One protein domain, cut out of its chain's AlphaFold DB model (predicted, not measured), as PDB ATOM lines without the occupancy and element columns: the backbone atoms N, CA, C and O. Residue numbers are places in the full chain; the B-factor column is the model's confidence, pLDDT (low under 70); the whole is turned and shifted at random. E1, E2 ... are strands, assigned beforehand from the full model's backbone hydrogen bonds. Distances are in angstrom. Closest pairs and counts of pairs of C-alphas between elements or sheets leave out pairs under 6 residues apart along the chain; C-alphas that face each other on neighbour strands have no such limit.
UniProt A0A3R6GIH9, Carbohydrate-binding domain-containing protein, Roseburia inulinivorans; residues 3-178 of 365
ATOM      1  N   ILE A   3     141.015 101.641 152.878       96.50
ATOM      2  CA  ILE A   3     141.856 101.124 151.798       96.50
ATOM      3  C   ILE A   3     143.179 101.879 151.861       96.50
ATOM      4  O   ILE A   3     143.195 103.107 151.839       96.50
ATOM      5  N   ILE A   4     144.279 101.133 151.930       96.88
ATOM      6  CA  ILE A   4     145.634 101.678 151.854       96.88
ATOM      7  C   ILE A   4     146.214 101.209 150.524       96.88
ATOM      8  O   ILE A   4     146.499 100.026 150.350       96.88
ATOM      9  N   ILE A   5     146.343 102.129 149.573       93.62
ATOM     10  CA  ILE A   5     146.830 101.839 148.227       93.62
ATOM     11  C   ILE A   5     148.353 101.735 148.265       93.62
ATOM     12  O   ILE A   5     149.042 102.647 148.727       93.62
ATOM     13  N   LYS A   6     148.879 100.630 147.739       90.50
ATOM     14  CA  LYS A   6     150.310 100.391 147.542       90.50
ATOM     15  C   LYS A   6     150.541  99.840 146.146       90.50
ATOM     16  O   LYS A   6     149.787  98.968 145.730       90.50
ATOM     17  N   ASN A   7     151.582 100.303 145.456       93.00
ATOM     18  CA  ASN A   7     151.885  99.913 144.071       93.00
ATOM     19  C   ASN A   7     150.684 100.145 143.132       93.00
ATOM     20  O   ASN A   7     149.814 100.965 143.418       93.00
ATOM     21  N   GLU A   8     150.610  99.424 142.015       96.12
ATOM     22  CA  GLU A   8     149.461  99.456 141.111       96.12
ATOM     23  C   GLU A   8     148.385  98.440 141.504       96.12
ATOM     24  O   GLU A   8     148.647  97.245 141.638       96.12
ATOM     25  N   ASN A   9     147.144  98.906 141.613       97.06
ATOM     26  CA  ASN A   9     145.974  98.091 141.904       97.06
ATOM     27  C   ASN A   9     144.927  98.341 140.830       97.06
ATOM     28  O   ASN A   9     144.596  99.489 140.536       97.06
ATOM     29  N   ARG A  10     144.396  97.262 140.253       97.88
ATOM     30  CA  ARG A  10     143.371  97.330 139.210       97.88
ATOM     31  C   ARG A  10     142.169  96.506 139.632       97.88
ATOM     32  O   ARG A  10     142.283  95.301 139.840       97.88
ATOM     33  N   ILE A  11     141.023  97.160 139.750       97.88
ATOM     34  CA  ILE A  11     139.744  96.535 140.076       97.88
ATOM     35  C   ILE A  11     138.804  96.793 138.910       97.88
ATOM     36  O   ILE A  11     138.554  97.935 138.534       97.88
ATOM     37  N   LYS A  12     138.257  95.727 138.335       97.06
ATOM     38  CA  LYS A  12     137.237  95.832 137.297       97.06
ATOM     39  C   LYS A  12     136.061  94.955 137.667       97.06
ATOM     40  O   LYS A  12     136.204  93.737 137.748       97.06
ATOM     41  N   ASN A  13     134.905  95.576 137.857       94.25
ATOM     42  CA  ASN A  13     133.665  94.833 137.934       94.25
ATOM     43  C   ASN A  13     133.224  94.454 136.511       94.25
ATOM     44  O   ASN A  13     133.117  95.304 135.634       94.25
ATOM     45  N   ILE A  14     133.015  93.160 136.282       93.50
ATOM     46  CA  ILE A  14     132.613  92.599 134.986       93.50
ATOM     47  C   ILE A  14     131.122  92.240 134.929       93.50
ATOM     48  O   ILE A  14     130.681  91.649 133.944       93.50
ATOM     49  N   SER A  15     130.346  92.548 135.971       86.81
ATOM     50  CA  SER A  15     128.909  92.280 135.980       86.81
ATOM     51  C   SER A  15     128.176  93.156 134.970       86.81
ATOM     52  O   SER A  15     128.424  94.357 134.871       86.81
ATOM     53  N   SER A  16     127.229  92.549 134.264       87.44
ATOM     54  CA  SER A  16     126.338  93.206 133.302       87.44
ATOM     55  C   SER A  16     124.854  92.994 133.619       87.44
ATOM     56  O   SER A  16     123.989  93.492 132.909       87.44
ATOM     57  N   SER A  17     124.551  92.242 134.678       84.31
ATOM     58  CA  SER A  17     123.197  91.917 135.116       84.31
ATOM     59  C   SER A  17     122.822  92.691 136.375       84.31
ATOM     60  O   SER A  17     123.674  92.932 137.234       84.31
ATOM     61  N   TYR A  18     121.535  93.008 136.504       80.25
ATOM     62  CA  TYR A  18     120.961  93.602 137.707       80.25
ATOM     63  C   TYR A  18     121.259  92.769 138.966       80.25
ATOM     64  O   TYR A  18     121.316  91.538 138.911       80.25
ATOM     65  N   SER A  19     121.428  93.451 140.100       74.50
ATOM     66  CA  SER A  19     121.657  92.841 141.411       74.50
ATOM     67  C   SER A  19     120.820  93.539 142.479       74.50
ATOM     68  O   SER A  19     121.038  94.719 142.754       74.50
ATOM     69  N   ASP A  20     119.921  92.805 143.141       75.19
ATOM     70  CA  ASP A  20     119.103  93.336 144.241       75.19
ATOM     71  C   ASP A  20     119.957  93.820 145.425       75.19
ATOM     72  O   ASP A  20     119.619  94.795 146.092       75.19
ATOM     73  N   SER A  21     121.100  93.173 145.682       70.88
ATOM     74  CA  SER A  21     121.958  93.473 146.840       70.88
ATOM     75  C   SER A  21     122.632  94.845 146.774       70.88
ATOM     76  O   SER A  21     123.023  95.384 147.808       70.88
ATOM     77  N   THR A  22     122.757  95.413 145.573       68.69
ATOM     78  CA  THR A  22     123.304  96.753 145.325       68.69
ATOM     79  C   THR A  22     122.279  97.668 144.655       68.69
ATOM     80  O   THR A  22     122.642  98.735 144.171       68.69
ATOM     81  N   ASN A  23     121.001  97.263 144.613       71.06
ATOM     82  CA  ASN A  23     119.920  97.976 143.929       71.06
ATOM     83  C   ASN A  23     120.245  98.313 142.457       71.06
ATOM     84  O   ASN A  23     119.993  99.417 141.977       71.06
ATOM     85  N   GLY A  24     120.876  97.373 141.750       72.00
ATOM     86  CA  GLY A  24     121.296  97.539 140.356       72.00
ATOM     87  C   GLY A  24     122.599  98.313 140.156       72.00
ATOM     88  O   GLY A  24     123.035  98.462 139.014       72.00
ATOM     89  N   TRP A  25     123.254  98.772 141.229       83.12
ATOM     90  CA  TRP A  25     124.514  99.499 141.113       83.12
ATOM     91  C   TRP A  25     125.677  98.551 140.839       83.12
ATOM     92  O   TRP A  25     126.059  97.730 141.678       83.12
ATOM     93  N   SER A  26     126.272  98.693 139.657       92.31
ATOM     94  CA  SER A  26     127.429  97.917 139.225       92.31
ATOM     95  C   SER A  26     128.723  98.655 139.563       92.31
ATOM     96  O   SER A  26     129.366  99.261 138.703       92.31
ATOM     97  N   CYS A  27     129.113  98.619 140.836       94.44
ATOM     98  CA  CYS A  27     130.278  99.358 141.323       94.44
ATOM     99  C   CYS A  27     131.584  98.569 141.159       94.44
ATOM    100  O   CYS A  27     131.582  97.349 141.315       94.44
ATOM    101  N   GLY A  28     132.706  99.248 140.912       96.69
ATOM    102  CA  GLY A  28     134.036  98.648 141.049       96.69
ATOM    103  C   GLY A  28     134.412  98.464 142.522       96.69
ATOM    104  O   GLY A  28     134.796  97.374 142.939       96.69
ATOM    105  N   ILE A  29     134.218  99.509 143.331       97.06
ATOM    106  CA  ILE A  29     134.261  99.451 144.798       97.06
ATOM    107  C   ILE A  29     132.908  99.906 145.343       97.06
ATOM    108  O   ILE A  29     132.430 100.980 144.982       97.06
ATOM    109  N   TYR A  30     132.320  99.110 146.237       92.31
ATOM    110  CA  TYR A  30     131.084  99.436 146.945       92.31
ATOM    111  C   TYR A  30     131.295  99.332 148.457       92.31
ATOM    112  O   TYR A  30     131.721  98.289 148.954       92.31
ATOM    113  N   ALA A  31     130.990 100.402 149.192       90.44
ATOM    114  CA  ALA A  31     131.064 100.431 150.649       90.44
ATOM    115  C   ALA A  31     129.721 100.867 151.249       90.44
ATOM    116  O   ALA A  31     129.240 101.958 150.970       90.44
ATOM    117  N   PHE A  32     129.129 100.034 152.112       83.81
ATOM    118  CA  PHE A  32     127.857 100.350 152.778       83.81
ATOM    119  C   PHE A  32     127.992 101.429 153.870       83.81
ATOM    120  O   PHE A  32     127.043 102.140 154.170       83.81
ATOM    121  N   GLY A  33     129.167 101.551 154.489       86.06
ATOM    122  CA  GLY A  33     129.463 102.581 155.489       86.06
ATOM    123  C   GLY A  33     130.560 103.528 155.015       86.06
ATOM    124  O   GLY A  33     130.878 103.590 153.832       86.06
ATOM    125  N   ASN A  34     131.195 104.226 155.954       93.19
ATOM    126  CA  ASN A  34     132.275 105.158 155.631       93.19
ATOM    127  C   ASN A  34     133.495 104.442 155.033       93.19
ATOM    128  O   ASN A  34     133.917 103.380 155.519       93.19
ATOM    129  N   LEU A  35     134.110 105.084 154.041       97.88
ATOM    130  CA  LEU A  35     135.329 104.630 153.387       97.88
ATOM    131  C   LEU A  35     136.404 105.712 153.475       97.88
ATOM    132  O   LEU A  35     136.181 106.853 153.082       97.88
ATOM    133  N   THR A  36     137.585 105.325 153.944       98.31
ATOM    134  CA  THR A  36     138.788 106.152 153.870       98.31
ATOM    135  C   THR A  36     139.781 105.515 152.907       98.31
ATOM    136  O   THR A  36     140.055 104.318 153.012       98.31
ATOM    137  N   ILE A  37     140.320 106.298 151.976       98.31
ATOM    138  CA  ILE A  37     141.335 105.862 151.016       98.31
ATOM    139  C   ILE A  37     142.605 106.680 151.239       98.31
ATOM    140  O   ILE A  37     142.587 107.908 151.145       98.31
ATOM    141  N   THR A  38     143.703 105.993 151.531       96.38
ATOM    142  CA  THR A  38     145.034 106.581 151.725       96.38
ATOM    143  C   THR A  38     146.081 105.767 150.971       96.38
ATOM    144  O   THR A  38     145.761 104.765 150.330       96.38
ATOM    145  N   GLY A  39     147.345 106.173 151.060       90.94
ATOM    146  CA  GLY A  39     148.463 105.481 150.426       90.94
ATOM    147  C   GLY A  39     149.056 106.271 149.268       90.94
ATOM    148  O   GLY A  39     148.671 107.403 149.011       90.94
ATOM    149  N   ASP A  40     150.044 105.686 148.617       86.25
ATOM    150  CA  ASP A  40     150.944 106.321 147.642       86.25
ATOM    151  C   ASP A  40     150.976 105.578 146.296       86.25
ATOM    152  O   ASP A  40     151.677 105.988 145.373       86.25
ATOM    153  N   GLY A  41     150.221 104.483 146.179       84.25
ATOM    154  CA  GLY A  41     150.099 103.711 144.947       84.25
ATOM    155  C   GLY A  41     149.030 104.234 143.982       84.25
ATOM    156  O   GLY A  41     148.387 105.260 144.202       84.25
ATOM    157  N   THR A  42     148.797 103.476 142.917       95.12
ATOM    158  CA  THR A  42     147.716 103.712 141.958       95.12
ATOM    159  C   THR A  42     146.568 102.744 142.204       95.12
ATOM    160  O   THR A  42     146.774 101.545 142.386       95.12
ATOM    161  N   LEU A  43     145.346 103.262 142.176       98.31
ATOM    162  CA  LEU A  43     144.113 102.493 142.232       98.31
ATOM    163  C   LEU A  43     143.268 102.828 140.999       98.31
ATOM    164  O   LEU A  43     142.647 103.883 140.949       98.31
ATOM    165  N   ASP A  44     143.253 101.933 140.010       98.12
ATOM    166  CA  ASP A  44     142.393 102.021 138.823       98.12
ATOM    167  C   ASP A  44     141.170 101.121 139.010       98.12
ATOM    168  O   ASP A  44     141.282  99.899 139.130       98.12
ATOM    169  N   VAL A  45     139.996 101.732 139.075       98.69
ATOM    170  CA  VAL A  45     138.731 101.090 139.408       98.69
ATOM    171  C   VAL A  45     137.753 101.351 138.284       98.69
ATOM    172  O   VAL A  45     137.473 102.496 137.944       98.69
ATOM    173  N   THR A  46     137.193 100.287 137.725       98.44
ATOM    174  CA  THR A  46     136.162 100.364 136.690       98.44
ATOM    175  C   THR A  46     134.895  99.658 137.164       98.44
ATOM    176  O   THR A  46     134.942  98.484 137.545       98.44
ATOM    177  N   GLY A  47     133.774 100.381 137.152       97.44
ATOM    178  CA  GLY A  47     132.434  99.833 137.368       97.44
ATOM    179  C   GLY A  47     132.015  98.878 136.258       97.44
ATOM    180  O   GLY A  47     132.619  98.868 135.192       97.44
ATOM    181  N   GLY A  48     130.982  98.074 136.507       95.44
ATOM    182  CA  GLY A  48     130.441  97.162 135.492       95.44
ATOM    183  C   GLY A  48     129.392  97.842 134.615       95.44
ATOM    184  O   GLY A  48     129.332  99.069 134.544       95.44
ATOM    185  N   THR A  49     128.558  97.052 133.943       93.81
ATOM    186  CA  THR A  49     127.609  97.531 132.923       93.81
ATOM    187  C   THR A  49     126.179  97.028 133.148       93.81
ATOM    188  O   THR A  49     125.499  96.684 132.184       93.81
ATOM    189  N   ALA A  50     125.742  96.898 134.405       90.06
ATOM    190  CA  ALA A  50     124.332  96.645 134.722       90.06
ATOM    191  C   ALA A  50     123.496  97.937 134.547       90.06
ATOM    192  O   ALA A  50     123.807  98.766 133.692       90.06
ATOM    193  N   ASP A  51     122.451  98.139 135.351       87.19
ATOM    194  CA  ASP A  51     121.574  99.316 135.258       87.19
ATOM    195  C   ASP A  51     122.339 100.632 135.446       87.19
ATOM    196  O   ASP A  51     122.183 101.570 134.655       87.19
ATOM    197  N   THR A  52     123.209 100.699 136.457       93.38
ATOM    198  CA  THR A  52     124.129 101.825 136.648       93.38
ATOM    199  C   THR A  52     125.570 101.358 136.789       93.38
ATOM    200  O   THR A  52     125.848 100.255 137.267       93.38
ATOM    201  N   SER A  53     126.506 102.217 136.394       97.62
ATOM    202  CA  SER A  53     127.940 101.970 136.517       97.62
ATOM    203  C   SER A  53     128.573 102.978 137.454       97.62
ATOM    204  O   SER A  53     128.380 104.186 137.304       97.62
ATOM    205  N   HIS A  54     129.332 102.479 138.428       97.88
ATOM    206  CA  HIS A  54     130.045 103.328 139.371       97.88
ATOM    207  C   HIS A  54     131.499 102.881 139.480       97.88
ATOM    208  O   HIS A  54     131.763 101.696 139.677       97.88
ATOM    209  N   GLY A  55     132.455 103.807 139.408       98.44
ATOM    210  CA  GLY A  55     133.838 103.475 139.755       98.44
ATOM    211  C   GLY A  55     133.913 103.122 141.240       98.44
ATOM    212  O   GLY A  55     134.072 101.959 141.620       98.44
ATOM    213  N   ILE A  56     133.703 104.128 142.087       98.62
ATOM    214  CA  ILE A  56     133.660 103.993 143.548       98.62
ATOM    215  C   ILE A  56     132.307 104.500 144.049       98.62
ATOM    216  O   ILE A  56     131.902 105.606 143.707       98.62
ATOM    217  N   SER A  57     131.615 103.712 144.873       96.81
ATOM    218  CA  SER A  57     130.341 104.093 145.488       96.81
ATOM    219  C   SER A  57     130.352 103.817 146.992       96.81
ATOM    220  O   SER A  57     130.731 102.729 147.434       96.81
ATOM    221  N   VAL A  58     129.964 104.817 147.785       96.38
ATOM    222  CA  VAL A  58     130.023 104.787 149.251       96.38
ATOM    223  C   VAL A  58     128.688 105.265 149.830       96.38
ATOM    224  O   VAL A  58     128.324 106.421 149.678       96.38
ATOM    225  N   LEU A  59     127.947 104.410 150.533       88.75
ATOM    226  CA  LEU A  59     126.679 104.801 151.171       88.75
ATOM    227  C   LEU A  59     126.855 105.575 152.490       88.75
ATOM    228  O   LEU A  59     125.872 105.997 153.087       88.75
ATOM    229  N   GLY A  60     128.094 105.773 152.937       89.50
ATOM    230  CA  GLY A  60     128.442 106.713 154.001       89.50
ATOM    231  C   GLY A  60     129.294 107.872 153.484       89.50
ATOM    232  O   GLY A  60     129.192 108.294 152.331       89.50
ATOM    233  N   LYS A  61     130.187 108.370 154.339       97.06
ATOM    234  CA  LYS A  61     131.185 109.385 153.985       97.06
ATOM    235  C   LYS A  61     132.394 108.748 153.291       97.06
ATOM    236  O   LYS A  61     132.963 107.779 153.802       97.06
ATOM    237  N   LEU A  62     132.834 109.348 152.187       98.75
ATOM    238  CA  LEU A  62     134.110 109.055 151.540       98.75
ATOM    239  C   LEU A  62     135.154 110.103 151.937       98.75
ATOM    240  O   LEU A  62     134.945 111.305 151.768       98.75
ATOM    241  N   GLU A  63     136.295 109.647 152.438       98.75
ATOM    242  CA  GLU A  63     137.452 110.490 152.720       98.75
ATOM    243  C   GLU A  63     138.676 109.989 151.953       98.75
ATOM    244  O   GLU A  63     139.055 108.825 152.067       98.75
ATOM    245  N   ILE A  64     139.294 110.862 151.163       98.56
ATOM    246  CA  ILE A  64     140.495 110.567 150.385       98.56
ATOM    247  C   ILE A  64     141.622 111.454 150.901       98.56
ATOM    248  O   ILE A  64     141.526 112.679 150.865       98.56
ATOM    249  N   ASP A  65     142.688 110.822 151.369       95.88
ATOM    250  CA  ASP A  65     143.936 111.465 151.780       95.88
ATOM    251  C   ASP A  65     145.101 110.637 151.233       95.88
ATOM    252  O   ASP A  65     145.882 110.005 151.951       95.88
ATOM    253  N   SER A  66     145.099 110.512 149.909       83.75
ATOM    254  CA  SER A  66     146.067 109.721 149.164       83.75
ATOM    255  C   SER A  66     147.206 110.629 148.716       83.75
ATOM    256  O   SER A  66     146.981 111.762 148.311       83.75
ATOM    257  N   GLN A  67     148.432 110.132 148.764       80.94
ATOM    258  CA  GLN A  67     149.571 110.707 148.042       80.94
ATOM    259  C   GLN A  67     149.688 110.103 146.633       80.94
ATOM    260  O   GLN A  67     150.484 110.559 145.819       80.94
ATOM    261  N   GLY A  68     148.910 109.054 146.356       79.50
ATOM    262  CA  GLY A  68     148.905 108.324 145.099       79.50
ATOM    263  C   GLY A  68     147.798 108.750 144.134       79.50
ATOM    264  O   GLY A  68     147.133 109.779 144.298       79.50
ATOM    265  N   THR A  69     147.580 107.910 143.125       93.56
ATOM    266  CA  THR A  69     146.615 108.157 142.048       93.56
ATOM    267  C   THR A  69     145.376 107.282 142.214       93.56
ATOM    268  O   THR A  69     145.474 106.080 142.450       93.56
ATOM    269  N   ILE A  70     144.191 107.865 142.063       98.56
ATOM    270  CA  ILE A  70     142.916 107.144 142.071       98.56
ATOM    271  C   ILE A  70     142.206 107.446 140.762       98.56
ATOM    272  O   ILE A  70     141.871 108.590 140.479       98.56
ATOM    273  N   ILE A  71     141.949 106.412 139.974       98.56
ATOM    274  CA  ILE A  71     141.211 106.501 138.721       98.56
ATOM    275  C   ILE A  71     139.924 105.704 138.909       98.56
ATOM    276  O   ILE A  71     139.959 104.485 139.011       98.56
ATOM    277  N   ALA A  72     138.789 106.384 138.976       98.81
ATOM    278  CA  ALA A  72     137.478 105.782 139.160       98.81
ATOM    279  C   ALA A  72     136.640 106.003 137.896       98.81
ATOM    280  O   ALA A  72     136.269 107.130 137.571       98.81
ATOM    281  N   LYS A  73     136.373 104.924 137.162       98.75
ATOM    282  CA  LYS A  73     135.698 104.930 135.863       98.75
ATOM    283  C   LYS A  73     134.336 104.254 135.962       98.75
ATOM    284  O   LYS A  73     134.241 103.101 136.380       98.75
ATOM    285  N   ALA A  74     133.302 104.936 135.495       98.44
ATOM    286  CA  ALA A  74     132.011 104.348 135.173       98.44
ATOM    287  C   ALA A  74     131.897 104.114 133.660       98.44
ATOM    288  O   ALA A  74     132.299 104.953 132.852       98.44
ATOM    289  N   GLN A  75     131.362 102.955 133.287       98.00
ATOM    290  CA  GLN A  75     131.094 102.541 131.911       98.00
ATOM    291  C   GLN A  75     129.684 102.954 131.472       98.00
ATOM    292  O   GLN A  75     128.846 103.244 132.312       98.00
ATOM    293  N   ALA A  76     129.417 102.971 130.166       95.81
ATOM    294  CA  ALA A  76     128.141 103.445 129.635       95.81
ATOM    295  C   ALA A  76     126.959 102.547 130.046       95.81
ATOM    296  O   ALA A  76     126.955 101.352 129.746       95.81
ATOM    297  N   THR A  77     125.965 103.135 130.720       93.81
ATOM    298  CA  THR A  77     124.773 102.469 131.291       93.81
ATOM    299  C   THR A  77     123.591 103.448 131.374       93.81
ATOM    300  O   THR A  77     123.632 104.529 130.787       93.81
ATOM    301  N   ALA A  78     122.507 103.120 132.090       89.12
ATOM    302  CA  ALA A  78     121.384 104.048 132.241       89.12
ATOM    303  C   ALA A  78     121.751 105.279 133.095       89.12
ATOM    304  O   ALA A  78     121.352 106.399 132.777       89.12
ATOM    305  N   GLY A  79     122.563 105.081 134.136       94.69
ATOM    306  CA  GLY A  79     123.186 106.151 134.923       94.69
ATOM    307  C   GLY A  79     124.646 105.835 135.235       94.69
ATOM    308  O   GLY A  79     124.980 104.664 135.424       94.69
ATOM    309  N   THR A  80     125.509 106.849 135.268       98.25
ATOM    310  CA  THR A  80     126.954 106.673 135.475       98.25
ATOM    311  C   THR A  80     127.509 107.670 136.487       98.25
ATOM    312  O   THR A  80     127.234 108.867 136.399       98.25
ATOM    313  N   SER A  81     128.338 107.183 137.415       98.50
ATOM    314  CA  SER A  81     129.048 108.042 138.372       98.50
ATOM    315  C   SER A  81     130.485 107.558 138.574       98.50
ATOM    316  O   SER A  81     130.711 106.437 139.022       98.50
ATOM    317  N   GLY A  82     131.488 108.382 138.265       98.69
ATOM    318  CA  GLY A  82     132.891 108.015 138.498       98.69
ATOM    319  C   GLY A  82     133.126 107.720 139.983       98.69
ATOM    320  O   GLY A  82     133.543 106.620 140.356       98.69
ATOM    321  N   ILE A  83     132.761 108.682 140.831       98.88
ATOM    322  CA  ILE A  83     132.721 108.549 142.290       98.88
ATOM    323  C   ILE A  83     131.347 108.986 142.796       98.88
ATOM    324  O   ILE A  83     130.865 110.050 142.419       98.88
ATOM    325  N   TYR A  84     130.751 108.193 143.682       98.50
ATOM    326  CA  TYR A  84     129.526 108.530 144.400       98.50
ATOM    327  C   TYR A  84     129.717 108.371 145.914       98.50
ATOM    328  O   TYR A  84     130.282 107.366 146.361       98.50
ATOM    329  N   ALA A  85     129.196 109.314 146.703       97.69
ATOM    330  CA  ALA A  85     128.982 109.093 148.131       97.69
ATOM    331  C   ALA A  85     127.660 109.682 148.643       97.69
ATOM    332  O   ALA A  85     127.284 110.787 148.266       97.69
ATOM    333  N   TYR A  86     126.988 108.994 149.561       91.69
ATOM    334  CA  TYR A  86     125.709 109.459 150.105       91.69
ATOM    335  C   TYR A  86     125.889 110.619 151.106       91.69
ATOM    336  O   TYR A  86     125.367 111.711 150.898       91.69
ATOM    337  N   ASP A  87     126.687 110.438 152.168       90.62
ATOM    338  CA  ASP A  87     126.740 111.413 153.275       90.62
ATOM    339  C   ASP A  87     127.649 112.622 153.011       90.62
ATOM    340  O   ASP A  87     127.394 113.726 153.501       90.62
ATOM    341  N   GLY A  88     128.756 112.415 152.296       97.19
ATOM    342  CA  GLY A  88     129.758 113.453 152.071       97.19
ATOM    343  C   GLY A  88     131.030 112.931 151.411       97.19
ATOM    344  O   GLY A  88     131.433 111.787 151.631       97.19
ATOM    345  N   ILE A  89     131.696 113.800 150.655       98.88
ATOM    346  CA  ILE A  89     133.009 113.548 150.055       98.88
ATOM    347  C   ILE A  89     133.999 114.577 150.585       98.88
ATOM    348  O   ILE A  89     133.778 115.784 150.484       98.88
ATOM    349  N   VAL A  90     135.118 114.096 151.122       98.75
ATOM    350  CA  VAL A  90     136.251 114.932 151.527       98.75
ATOM    351  C   VAL A  90     137.503 114.448 150.809       98.75
ATOM    352  O   VAL A  90     137.995 113.360 151.093       98.75
ATOM    353  N   ILE A  91     138.029 115.264 149.899       98.50
ATOM    354  CA  ILE A  91     139.310 115.031 149.223       98.50
ATOM    355  C   ILE A  91     140.328 115.984 149.842       98.50
ATOM    356  O   ILE A  91     140.271 117.193 149.631       98.50
ATOM    357  N   LYS A  92     141.233 115.439 150.650       96.25
ATOM    358  CA  LYS A  92     142.309 116.190 151.304       96.25
ATOM    359  C   LYS A  92     143.529 116.315 150.403       96.25
ATOM    360  O   LYS A  92     144.112 117.391 150.342       96.25
ATOM    361  N   ASN A  93     143.883 115.230 149.715       89.19
ATOM    362  CA  ASN A  93     145.016 115.169 148.800       89.19
ATOM    363  C   ASN A  93     144.878 114.011 147.790       89.19
ATOM    364  O   ASN A  93     144.021 113.135 147.953       89.19
ATOM    365  N   GLY A  94     145.746 114.007 146.775       89.81
ATOM    366  CA  GLY A  94     145.930 112.923 145.803       89.81
ATOM    367  C   GLY A  94     145.770 113.378 144.357       89.81
ATOM    368  O   GLY A  94     145.427 114.528 144.096       89.81
ATOM    369  N   ASN A  95     145.994 112.462 143.412       93.19
ATOM    370  CA  ASN A  95     145.656 112.659 142.001       93.19
ATOM    371  C   ASN A  95     144.421 111.825 141.636       93.19
ATOM    372  O   ASN A  95     144.502 110.609 141.468       93.19
ATOM    373  N   ILE A  96     143.259 112.465 141.578       98.50
ATOM    374  CA  ILE A  96     141.967 111.803 141.425       98.50
ATOM    375  C   ILE A  96     141.471 112.057 140.007       98.50
ATOM    376  O   ILE A  96     141.294 113.198 139.601       98.50
ATOM    377  N   THR A  97     141.172 110.993 139.274       98.38
ATOM    378  CA  THR A  97     140.399 111.045 138.035       98.38
ATOM    379  C   THR A  97     139.099 110.290 138.243       98.38
ATOM    380  O   THR A  97     139.096 109.068 138.347       98.38
ATOM    381  N   ALA A  98     137.988 111.009 138.282       98.81
ATOM    382  CA  ALA A  98     136.652 110.449 138.303       98.81
ATOM    383  C   ALA A  98     136.016 110.653 136.926       98.81
ATOM    384  O   ALA A  98     135.753 111.780 136.502       98.81
ATOM    385  N   TYR A  99     135.824 109.555 136.203       98.69
ATOM    386  CA  TYR A  99     135.318 109.547 134.840       98.69
ATOM    387  C   TYR A  99     133.979 108.823 134.777       98.69
ATOM    388  O   TYR A  99     133.887 107.657 135.161       98.69
ATOM    389  N   ALA A 100     132.963 109.484 134.235       98.56
ATOM    390  CA  ALA A 100     131.692 108.872 133.898       98.56
ATOM    391  C   ALA A 100     131.449 108.919 132.394       98.56
ATOM    392  O   ALA A 100     131.385 109.989 131.792       98.56
ATOM    393  N   ALA A 101     131.304 107.734 131.801       98.00
ATOM    394  CA  ALA A 101     130.935 107.573 130.403       98.00
ATOM    395  C   ALA A 101     129.504 108.067 130.118       98.00
ATOM    396  O   ALA A 101     128.761 108.461 131.025       98.00
ATOM    397  N   GLU A 102     129.130 108.031 128.836       96.50
ATOM    398  CA  GLU A 102     127.793 108.400 128.372       96.50
ATOM    399  C   GLU A 102     126.720 107.549 129.061       96.50
ATOM    400  O   GLU A 102     126.884 106.339 129.230       96.50
ATOM    401  N   ALA A 103     125.627 108.192 129.460       94.69
ATOM    402  CA  ALA A 103     124.514 107.568 130.149       94.69
ATOM    403  C   ALA A 103     123.182 107.878 129.465       94.69
ATOM    404  O   ALA A 103     122.980 108.977 128.947       94.69
ATOM    405  N   ALA A 104     122.232 106.942 129.532       91.56
ATOM    406  CA  ALA A 104     120.887 107.173 128.998       91.56
ATOM    407  C   ALA A 104     120.148 108.307 129.731       91.56
ATOM    408  O   ALA A 104     119.328 108.990 129.126       91.56
ATOM    409  N   TYR A 105     120.434 108.511 131.020       91.88
ATOM    410  CA  TYR A 105     119.785 109.528 131.846       91.88
ATOM    411  C   TYR A 105     120.779 110.544 132.389       91.88
ATOM    412  O   TYR A 105     120.734 111.709 132.003       91.88
ATOM    413  N   SER A 106     121.682 110.117 133.269       94.62
ATOM    414  CA  SER A 106     122.543 111.050 133.990       94.62
ATOM    415  C   SER A 106     123.967 110.536 134.138       94.62
ATOM    416  O   SER A 106     124.170 109.363 134.452       94.62
ATOM    417  N   SER A 107     124.935 111.432 133.941       98.06
ATOM    418  CA  SER A 107     126.372 111.154 134.028       98.06
ATOM    419  C   SER A 107     127.045 112.128 134.998       98.06
ATOM    420  O   SER A 107     126.827 113.339 134.912       98.06
ATOM    421  N   ARG A 108     127.837 111.621 135.951       98.69
ATOM    422  CA  ARG A 108     128.552 112.450 136.934       98.69
ATOM    423  C   ARG A 108     130.004 112.042 137.097       98.69
ATOM    424  O   ARG A 108     130.290 110.890 137.399       98.69
ATOM    425  N   GLY A 109     130.928 112.994 137.010       98.75
ATOM    426  CA  GLY A 109     132.315 112.739 137.401       98.75
ATOM    427  C   GLY A 109     132.375 112.341 138.878       98.75
ATOM    428  O   GLY A 109     132.668 111.193 139.213       98.75
ATOM    429  N   ILE A 110     132.021 113.281 139.756       98.88
ATOM    430  CA  ILE A 110     131.868 113.068 141.199       98.88
ATOM    431  C   ILE A 110     130.471 113.528 141.615       98.88
ATOM    432  O   ILE A 110     130.089 114.668 141.363       98.88
ATOM    433  N   GLU A 111     129.736 112.655 142.288       98.38
ATOM    434  CA  GLU A 111     128.381 112.889 142.779       98.38
ATOM    435  C   GLU A 111     128.316 112.670 144.292       98.38
ATOM    436  O   GLU A 111     128.893 111.720 144.826       98.38
ATOM    437  N   CYS A 112     127.608 113.541 145.002       98.19
ATOM    438  CA  CYS A 112     127.354 113.367 146.421       98.19
ATOM    439  C   CYS A 112     125.999 113.939 146.830       98.19
ATOM    440  O   CYS A 112     125.708 115.087 146.511       98.19
ATOM    441  N   ASP A 113     125.198 113.203 147.602       93.88
ATOM    442  CA  ASP A 113     123.940 113.746 148.145       93.88
ATOM    443  C   ASP A 113     124.202 114.747 149.289       93.88
ATOM    444  O   ASP A 113     123.422 115.675 149.535       93.88
ATOM    445  N   GLY A 114     125.340 114.597 149.966       95.62
ATOM    446  CA  GLY A 114     125.860 115.504 150.977       95.62
ATOM    447  C   GLY A 114     126.803 116.583 150.441       95.62
ATOM    448  O   GLY A 114     126.661 117.090 149.326       95.62
ATOM    449  N   ASP A 115     127.759 116.970 151.286       97.81
ATOM    450  CA  ASP A 115     128.741 118.012 150.981       97.81
ATOM    451  C   ASP A 115     129.929 117.433 150.202       97.81
ATOM    452  O   ASP A 115     130.441 116.364 150.541       97.81
ATOM    453  N   ILE A 116     130.436 118.184 149.222       98.75
ATOM    454  CA  ILE A 116     131.733 117.918 148.585       98.75
ATOM    455  C   ILE A 116     132.731 118.962 149.072       98.75
ATOM    456  O   ILE A 116     132.559 120.156 148.834       98.75
ATOM    457  N   THR A 117     133.798 118.516 149.731       98.50
ATOM    458  CA  THR A 117     134.924 119.362 150.147       98.50
ATOM    459  C   THR A 117     136.207 118.872 149.488       98.50
ATOM    460  O   THR A 117     136.627 117.739 149.716       98.50
ATOM    461  N   ILE A 118     136.849 119.731 148.699       97.94
ATOM    462  CA  ILE A 118     138.150 119.465 148.077       97.94
ATOM    463  C   ILE A 118     139.153 120.452 148.673       97.94
ATOM    464  O   ILE A 118     139.131 121.645 148.371       97.94
ATOM    465  N   SER A 119     139.996 119.963 149.577       93.75
ATOM    466  CA  SER A 119     140.944 120.775 150.343       93.75
ATOM    467  C   SER A 119     142.336 120.846 149.711       93.75
ATOM    468  O   SER A 119     143.048 121.815 149.979       93.75
ATOM    469  N   GLY A 120     142.700 119.871 148.873       86.06
ATOM    470  CA  GLY A 120     144.001 119.783 148.209       86.06
ATOM    471  C   GLY A 120     144.059 118.672 147.156       86.06
ATOM    472  O   GLY A 120     143.070 117.970 146.927       86.06
ATOM    473  N   GLY A 121     145.224 118.522 146.522       89.62
ATOM    474  CA  GLY A 121     145.460 117.564 145.441       89.62
ATOM    475  C   GLY A 121     144.961 118.035 144.071       89.62
ATOM    476  O   GLY A 121     144.505 119.169 143.903       89.62
ATOM    477  N   THR A 122     145.050 117.135 143.095       93.88
ATOM    478  CA  THR A 122     144.547 117.323 141.731       93.88
ATOM    479  C   THR A 122     143.311 116.458 141.534       93.88
ATOM    480  O   THR A 122     143.359 115.249 141.742       93.88
ATOM    481  N   VAL A 123     142.199 117.058 141.116       98.19
ATOM    482  CA  VAL A 123     140.930 116.364 140.887       98.19
ATOM    483  C   VAL A 123     140.436 116.653 139.480       98.19
ATOM    484  O   VAL A 123     140.105 117.784 139.137       98.19
ATOM    485  N   VAL A 124     140.335 115.609 138.670       98.12
ATOM    486  CA  VAL A 124     139.683 115.626 137.365       98.12
ATOM    487  C   VAL A 124     138.347 114.914 137.501       98.12
ATOM    488  O   VAL A 124     138.309 113.715 137.760       98.12
ATOM    489  N   ALA A 125     137.250 115.639 137.325       98.75
ATOM    490  CA  ALA A 125     135.899 115.100 137.401       98.75
ATOM    491  C   ALA A 125     135.186 115.321 136.066       98.75
ATOM    492  O   ALA A 125     134.758 116.431 135.752       98.75
ATOM    493  N   LYS A 126     135.096 114.267 135.255       98.31
ATOM    494  CA  LYS A 126     134.568 114.336 133.892       98.31
ATOM    495  C   LYS A 126     133.306 113.495 133.759       98.31
ATOM    496  O   LYS A 126     133.343 112.294 134.022       98.31
ATOM    497  N   ALA A 127     132.242 114.119 133.274       98.19
ATOM    498  CA  ALA A 127     131.029 113.459 132.819       98.19
ATOM    499  C   ALA A 127     130.861 113.638 131.308       98.19
ATOM    500  O   ALA A 127     130.932 114.752 130.786       98.19
ATOM    501  N   GLU A 128     130.615 112.534 130.610       97.94
ATOM    502  CA  GLU A 128     130.139 112.562 129.228       97.94
ATOM    503  C   GLU A 128     128.623 112.836 129.188       97.94
ATOM    504  O   GLU A 128     127.999 113.216 130.182       97.94
ATOM    505  N   LYS A 129     128.006 112.680 128.017       93.75
ATOM    506  CA  LYS A 129     126.587 112.967 127.802       93.75
ATOM    507  C   LYS A 129     125.672 112.169 128.746       93.75
ATOM    508  O   LYS A 129     125.824 110.964 128.905       93.75
ATOM    509  N   GLY A 130     124.686 112.857 129.311       91.88
ATOM    510  CA  GLY A 130     123.492 112.284 129.929       91.88
ATOM    511  C   GLY A 130     122.285 113.092 129.459       91.88
ATOM    512  O   GLY A 130     122.370 114.319 129.414       91.88
ATOM    513  N   GLU A 131     121.201 112.432 129.047       87.06
ATOM    514  CA  GLU A 131     120.031 113.108 128.447       87.06
ATOM    515  C   GLU A 131     119.309 114.059 129.414       87.06
ATOM    516  O   GLU A 131     118.736 115.062 128.996       87.06
ATOM    517  N   ILE A 132     119.332 113.755 130.714       92.88
ATOM    518  CA  ILE A 132     118.714 114.568 131.769       92.88
ATOM    519  C   ILE A 132     119.741 115.521 132.371       92.88
ATOM    520  O   ILE A 132     119.471 116.711 132.538       92.88
ATOM    521  N   SER A 133     120.909 114.996 132.739       93.12
ATOM    522  CA  SER A 133     121.960 115.787 133.373       93.12
ATOM    523  C   SER A 133     123.350 115.204 133.149       93.12
ATOM    524  O   SER A 133     123.554 113.994 133.091       93.12
ATOM    525  N   SER A 134     124.333 116.089 133.058       97.50
ATOM    526  CA  SER A 134     125.743 115.740 132.960       97.50
ATOM    527  C   SER A 134     126.579 116.772 133.707       97.50
ATOM    528  O   SER A 134     126.661 117.929 133.276       97.50
ATOM    529  N   TYR A 135     127.166 116.354 134.832       98.44
ATOM    530  CA  TYR A 135     127.929 117.225 135.726       98.44
ATOM    531  C   TYR A 135     129.321 116.681 136.029       98.44
ATOM    532  O   TYR A 135     129.479 115.518 136.387       98.44
ATOM    533  N   GLY A 136     130.337 117.541 135.981       98.44
ATOM    534  CA  GLY A 136     131.659 117.187 136.500       98.44
ATOM    535  C   GLY A 136     131.598 116.929 138.008       98.44
ATOM    536  O   GLY A 136     131.908 115.827 138.454       98.44
ATOM    537  N   LEU A 137     131.125 117.914 138.780       98.44
ATOM    538  CA  LEU A 137     130.814 117.779 140.207       98.44
ATOM    539  C   LEU A 137     129.329 118.048 140.474       98.44
ATOM    540  O   LEU A 137     128.803 119.118 140.157       98.44
ATOM    541  N   GLU A 138     128.666 117.112 141.137       98.38
ATOM    542  CA  GLU A 138     127.296 117.259 141.612       98.38
ATOM    543  C   GLU A 138     127.240 117.062 143.124       98.38
ATOM    544  O   GLU A 138     127.591 116.005 143.634       98.38
ATOM    545  N   SER A 139     126.766 118.079 143.845       98.00
ATOM    546  CA  SER A 139     126.432 117.964 145.267       98.00
ATOM    547  C   SER A 139     124.945 118.228 145.497       98.00
ATOM    548  O   SER A 139     124.381 119.170 144.924       98.00
ATOM    549  N   GLY A 140     124.305 117.451 146.370       92.31
ATOM    550  CA  GLY A 140     122.959 117.712 146.879       92.31
ATOM    551  C   GLY A 140     122.914 118.927 147.810       92.31
ATOM    552  O   GLY A 140     121.905 119.635 147.848       92.31
ATOM    553  N   LYS A 141     124.030 119.236 148.485       95.56
ATOM    554  CA  LYS A 141     124.171 120.351 149.431       95.56
ATOM    555  C   LYS A 141     125.140 121.414 148.922       95.56
ATOM    556  O   LYS A 141     124.725 122.264 148.138       95.56
ATOM    557  N   LYS A 142     126.398 121.410 149.373       96.06
ATOM    558  CA  LYS A 142     127.405 122.419 149.019       96.06
ATOM    559  C   LYS A 142     128.655 121.805 148.402       96.06
ATOM    560  O   LYS A 142     129.046 120.683 148.720       96.06
ATOM    561  N   ILE A 143     129.312 122.608 147.574       98.31
ATOM    562  CA  ILE A 143     130.649 122.339 147.052       98.31
ATOM    563  C   ILE A 143     131.588 123.373 147.675       98.31
ATOM    564  O   ILE A 143     131.322 124.569 147.598       98.31
ATOM    565  N   THR A 144     132.688 122.933 148.271       97.31
ATOM    566  CA  THR A 144     133.744 123.804 148.801       97.31
ATOM    567  C   THR A 144     135.066 123.371 148.175       97.31
ATOM    568  O   THR A 144     135.467 122.216 148.310       97.31
ATOM    569  N   ILE A 145     135.739 124.288 147.479       95.62
ATOM    570  CA  ILE A 145     137.042 124.042 146.847       95.62
ATOM    571  C   ILE A 145     138.040 125.026 147.448       95.62
ATOM    572  O   ILE A 145     137.862 126.238 147.357       95.62
ATOM    573  N   SER A 146     139.071 124.489 148.091       90.44
ATOM    574  CA  SER A 146     140.177 125.265 148.645       90.44
ATOM    575  C   SER A 146     141.085 125.790 147.526       90.44
ATOM    576  O   SER A 146     141.280 125.084 146.535       90.44
ATOM    577  N   PRO A 147     141.734 126.956 147.698       82.56
ATOM    578  CA  PRO A 147     142.785 127.418 146.789       82.56
ATOM    579  C   PRO A 147     143.928 126.407 146.597       82.56
ATOM    580  O   PRO A 147     144.562 126.386 145.548       82.56
ATOM    581  N   ASN A 148     144.179 125.541 147.582       79.81
ATOM    582  CA  ASN A 148     145.242 124.530 147.517       79.81
ATOM    583  C   ASN A 148     144.880 123.306 146.654       79.81
ATOM    584  O   ASN A 148     145.702 122.402 146.513       79.81
ATOM    585  N   ALA A 149     143.665 123.247 146.102       88.06
ATOM    586  CA  ALA A 149     143.221 122.179 145.216       88.06
ATOM    587  C   ALA A 149     143.217 122.629 143.749       88.06
ATOM    588  O   ALA A 149     142.701 123.697 143.404       88.06
ATOM    589  N   VAL A 150     143.720 121.765 142.868       89.38
ATOM    590  CA  VAL A 150     143.602 121.921 141.416       89.38
ATOM    591  C   VAL A 150     142.454 121.042 140.941       89.38
ATOM    592  O   VAL A 150     142.524 119.821 141.018       89.38
ATOM    593  N   VAL A 151     141.377 121.652 140.462       95.81
ATOM    594  CA  VAL A 151     140.148 120.960 140.080       95.81
ATOM    595  C   VAL A 151     139.821 121.284 138.636       95.81
ATOM    596  O   VAL A 151     139.579 122.440 138.301       95.81
ATOM    597  N   THR A 152     139.742 120.248 137.810       95.50
ATOM    598  CA  THR A 152     139.203 120.313 136.453       95.50
ATOM    599  C   THR A 152     137.915 119.511 136.426       95.50
ATOM    600  O   THR A 152     137.935 118.286 136.505       95.50
ATOM    601  N   ALA A 153     136.786 120.196 136.315       98.00
ATOM    602  CA  ALA A 153     135.480 119.566 136.215       98.00
ATOM    603  C   ALA A 153     134.869 119.841 134.842       98.00
ATOM    604  O   ALA A 153     134.965 120.957 134.327       98.00
ATOM    605  N   SER A 154     134.227 118.843 134.244       97.00
ATOM    606  CA  SER A 154     133.489 119.026 132.998       97.00
ATOM    607  C   SER A 154     132.261 118.132 132.913       97.00
ATOM    608  O   SER A 154     132.262 116.991 133.373       97.00
ATOM    609  N   GLY A 155     131.209 118.687 132.322       95.88
ATOM    610  CA  GLY A 155     129.941 118.019 132.059       95.88
ATOM    611  C   GLY A 155     129.194 118.735 130.938       95.88
ATOM    612  O   GLY A 155     129.401 119.926 130.694       95.88
ATOM    613  N   VAL A 156     128.327 118.009 130.235       94.56
ATOM    614  CA  VAL A 156     127.556 118.544 129.101       94.56
ATOM    615  C   VAL A 156     126.511 119.561 129.566       94.56
ATOM    616  O   VAL A 156     126.288 120.553 128.878       94.56
ATOM    617  N   THR A 157     125.892 119.349 130.733       93.50
ATOM    618  CA  THR A 157     124.924 120.298 131.305       93.50
ATOM    619  C   THR A 157     125.649 121.454 131.983       93.50
ATOM    620  O   THR A 157     125.378 122.615 131.690       93.50
ATOM    621  N   ALA A 158     126.577 121.138 132.885       95.19
ATOM    622  CA  ALA A 158     127.468 122.100 133.520       95.19
ATOM    623  C   ALA A 158     128.679 121.363 134.097       95.19
ATOM    624  O   ALA A 158     128.618 120.176 134.396       95.19
ATOM    625  N   ALA A 159     129.776 122.063 134.343       95.81
ATOM    626  CA  ALA A 159     130.897 121.487 135.065       95.81
ATOM    627  C   ALA A 159     130.546 121.212 136.532       95.81
ATOM    628  O   ALA A 159     130.984 120.207 137.083       95.81
ATOM    629  N   LEU A 160     129.773 122.096 137.170       97.06
ATOM    630  CA  LEU A 160     129.300 121.941 138.545       97.06
ATOM    631  C   LEU A 160     127.814 122.298 138.624       97.06
ATOM    632  O   LEU A 160     127.395 123.313 138.067       97.06
ATOM    633  N   ASN A 161     127.024 121.520 139.369       95.19
ATOM    634  CA  ASN A 161     125.599 121.822 139.579       95.19
ATOM    635  C   ASN A 161     125.362 122.990 140.562       95.19
ATOM    636  O   ASN A 161     124.257 123.526 140.655       95.19
ATOM    637  N   LYS A 162     126.395 123.363 141.324       94.38
ATOM    638  CA  LYS A 162     126.398 124.452 142.304       94.38
ATOM    639  C   LYS A 162     127.735 125.176 142.257       94.38
ATOM    640  O   LYS A 162     128.766 124.586 141.944       94.38
ATOM    641  N   LYS A 163     127.728 126.464 142.600       93.25
ATOM    642  CA  LYS A 163     128.970 127.233 142.730       93.25
ATOM    643  C   LYS A 163     129.742 126.775 143.972       93.25
ATOM    644  O   LYS A 163     129.106 126.562 145.009       93.25
ATOM    645  N   PRO A 164     131.079 126.661 143.899       94.44
ATOM    646  CA  PRO A 164     131.894 126.479 145.085       94.44
ATOM    647  C   PRO A 164     131.700 127.632 146.076       94.44
ATOM    648  O   PRO A 164     131.488 128.778 145.679       94.44
ATOM    649  N   GLU A 165     131.792 127.347 147.369       88.94
ATOM    650  CA  GLU A 165     131.734 128.361 148.421       88.94
ATOM    651  C   GLU A 165     132.795 129.453 148.188       88.94
ATOM    652  O   GLU A 165     133.969 129.162 147.966       88.94
ATOM    653  N   GLY A 166     132.367 130.719 148.178       85.25
ATOM    654  CA  GLY A 166     133.227 131.867 147.862       85.25
ATOM    655  C   GLY A 166     133.442 132.141 146.366       85.25
ATOM    656  O   GLY A 166     133.994 133.186 146.023       85.25
ATOM    657  N   TYR A 167     132.974 131.275 145.460       86.00
ATOM    658  CA  TYR A 167     133.076 131.496 144.017       86.00
ATOM    659  C   TYR A 167     131.925 132.360 143.489       86.00
ATOM    660  O   TYR A 167     130.749 132.001 143.578       86.00
ATOM    661  N   THR A 168     132.261 133.504 142.894       84.25
ATOM    662  CA  THR A 168     131.280 134.472 142.377       84.25
ATOM    663  C   THR A 168     131.034 134.349 140.871       84.25
ATOM    664  O   THR A 168     129.989 134.799 140.392       84.25
ATOM    665  N   GLY A 169     131.938 133.696 140.133       83.44
ATOM    666  CA  GLY A 169     131.857 133.530 138.679       83.44
ATOM    667  C   GLY A 169     130.712 132.627 138.211       83.44
ATOM    668  O   GLY A 169     129.996 132.015 139.011       83.44
ATOM    669  N   GLU A 170     130.514 132.554 136.899       86.12
ATOM    670  CA  GLU A 170     129.603 131.592 136.275       86.12
ATOM    671  C   GLU A 170     130.315 130.262 136.034       86.12
ATOM    672  O   GLU A 170     131.484 130.224 135.656       86.12
ATOM    673  N   ILE A 171     129.600 129.165 136.267       85.69
ATOM    674  CA  ILE A 171     130.090 127.825 135.959       85.69
ATOM    675  C   ILE A 171     129.577 127.464 134.564       85.69
ATOM    676  O   ILE A 171     128.369 127.367 134.363       85.69
ATOM    677  N   GLY A 172     130.493 127.288 133.610       90.19
ATOM    678  CA  GLY A 172     130.177 126.779 132.274       90.19
ATOM    679  C   GLY A 172     130.144 125.250 132.236       90.19
ATOM    680  O   GLY A 172     130.085 124.587 133.267       90.19
ATOM    681  N   THR A 173     130.239 124.669 131.044       92.88
ATOM    682  CA  THR A 173     130.378 123.212 130.839       92.88
ATOM    683  C   THR A 173     131.757 122.672 131.224       92.88
ATOM    684  O   THR A 173     131.917 121.477 131.466       92.88
ATOM    685  N   THR A 174     132.735 123.566 131.368       91.75
ATOM    686  CA  THR A 174     134.054 123.293 131.942       91.75
ATOM    687  C   THR A 174     134.318 124.266 133.085       91.75
ATOM    688  O   THR A 174     133.969 125.445 133.012       91.75
ATOM    689  N   PHE A 175     134.962 123.771 134.132       93.56
ATOM    690  CA  PHE A 175     135.457 124.544 135.256       93.56
ATOM    691  C   PHE A 175     136.888 124.128 135.546       93.56
ATOM    692  O   PHE A 175     137.199 122.939 135.613       93.56
ATOM    693  N   VAL A 176     137.737 125.125 135.751       89.44
ATOM    694  CA  VAL A 176     139.104 124.941 136.223       89.44
ATOM    695  C   VAL A 176     139.278 125.850 137.429       89.44
ATOM    696  O   VAL A 176     139.033 127.056 137.327       89.44
ATOM    697  N   SER A 177     139.676 125.299 138.577       85.06
ATOM    698  CA  SER A 177     140.106 126.133 139.696       85.06
ATOM    699  C   SER A 177     141.479 126.717 139.360       85.06
ATOM    700  O   SER A 177     142.504 126.043 139.408       85.06
ATOM    701  N   ASN A 178     141.503 127.989 138.964       57.94
ATOM    702  CA  ASN A 178     142.751 128.712 138.757       57.94
ATOM    703  C   ASN A 178     143.385 128.993 140.122       57.94
ATOM    704  O   ASN A 178     142.922 129.883 140.833       57.94
TER     705      ASN A 178
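What this domain is: This is residues 3 to 178 of the 365 residues of the protein "Carbohydrate-binding domain-containing protein" of Roseburia inulinivorans (UniProt A0A3R6GIH9). The chain is wound in stacked turns, a compact solenoid with three walls: E3, E6, E8, E10, E13 and E16 side by side in one; E1, E4, E11, E14 and the first parts of E7 and E9 in a second; E2, E5, E12, E15 and the later parts of E7 and E9 in a third. The last two walls are one branched sheet, folded at the sharp bends of E7 and E9, and E17 joins it beside E15. The printed part has 176 residues, is all strand by class, and holds 17 strands, E1 to E17 in chain order, with no named helix. The six-strand sheet, in the order given, is parallel; the branched one is mixed. The radius of gyration of the C-alphas is 14.5 A and the spans are 44 by 38 by 24 A.

How they stand to each other: E1, residues 3 to 5, and E2, residues 8 to 12, are edge strands of the branched sheet; E3, residues 25 to 31, is an edge strand of the other. Their parallel neighbours are E4, residues 35 to 39, E5, residues 42 to 46, and E6, residues 52 to 58, with N 3 to O 36 at 2.8 A, N 9 to O 42 at 2.8 A and N 26 to O 52 at 2.9 A, within hydrogen-bond range. E7, residues 61 to 74, bends by 130 degrees at residue 67, with E4 and E5 on one side of it and E9, residues 88 to 100, on the other side. E9 bends by 129 degrees at residue 93; N 62 and O 88 are 2.9 A apart. E11, residues 115 to 118, and E12, residues 121 to 127, are on the other side of E9 from E7. E8, residues 77 to 85, E10, residues 103 to 112, E13, residues 133 to 139, and E16, residues 158 to 160, continue the sheet after E6. E14, residues 143 to 145, is beside E11; E15, residues 149 to 154, is beside E12. E17, residues 174 to 176, is antiparallel to E15, with N 153 and O 175 at 2.9 A. The sheets make a sandwich, two sheets face to face, 9.9 A centre to centre where they face each other; the closest C-alphas of E10 and E12, Gly 109 and Ala 125, are 4.3 A apart.

Where its parts are: E1 begins at C-alpha 3 (141.856, 101.124, 151.798). E7 spans 19.5 A from C-alpha 61 (131.185, 109.385, 153.985), E9 18.8 A and E12 19.6 A. E17 ends at C-alpha 176 (139.104, 124.941, 136.223).

The domain as a whole: The C-alphas farthest apart, Ser 17 and Thr 168, are 43.9 A apart. The printed part has no cut. The links E2 to E3 and E16 to E17 are long. Mean pLDDT of the printed part is 93.1; residues 22 and 178 are under 70.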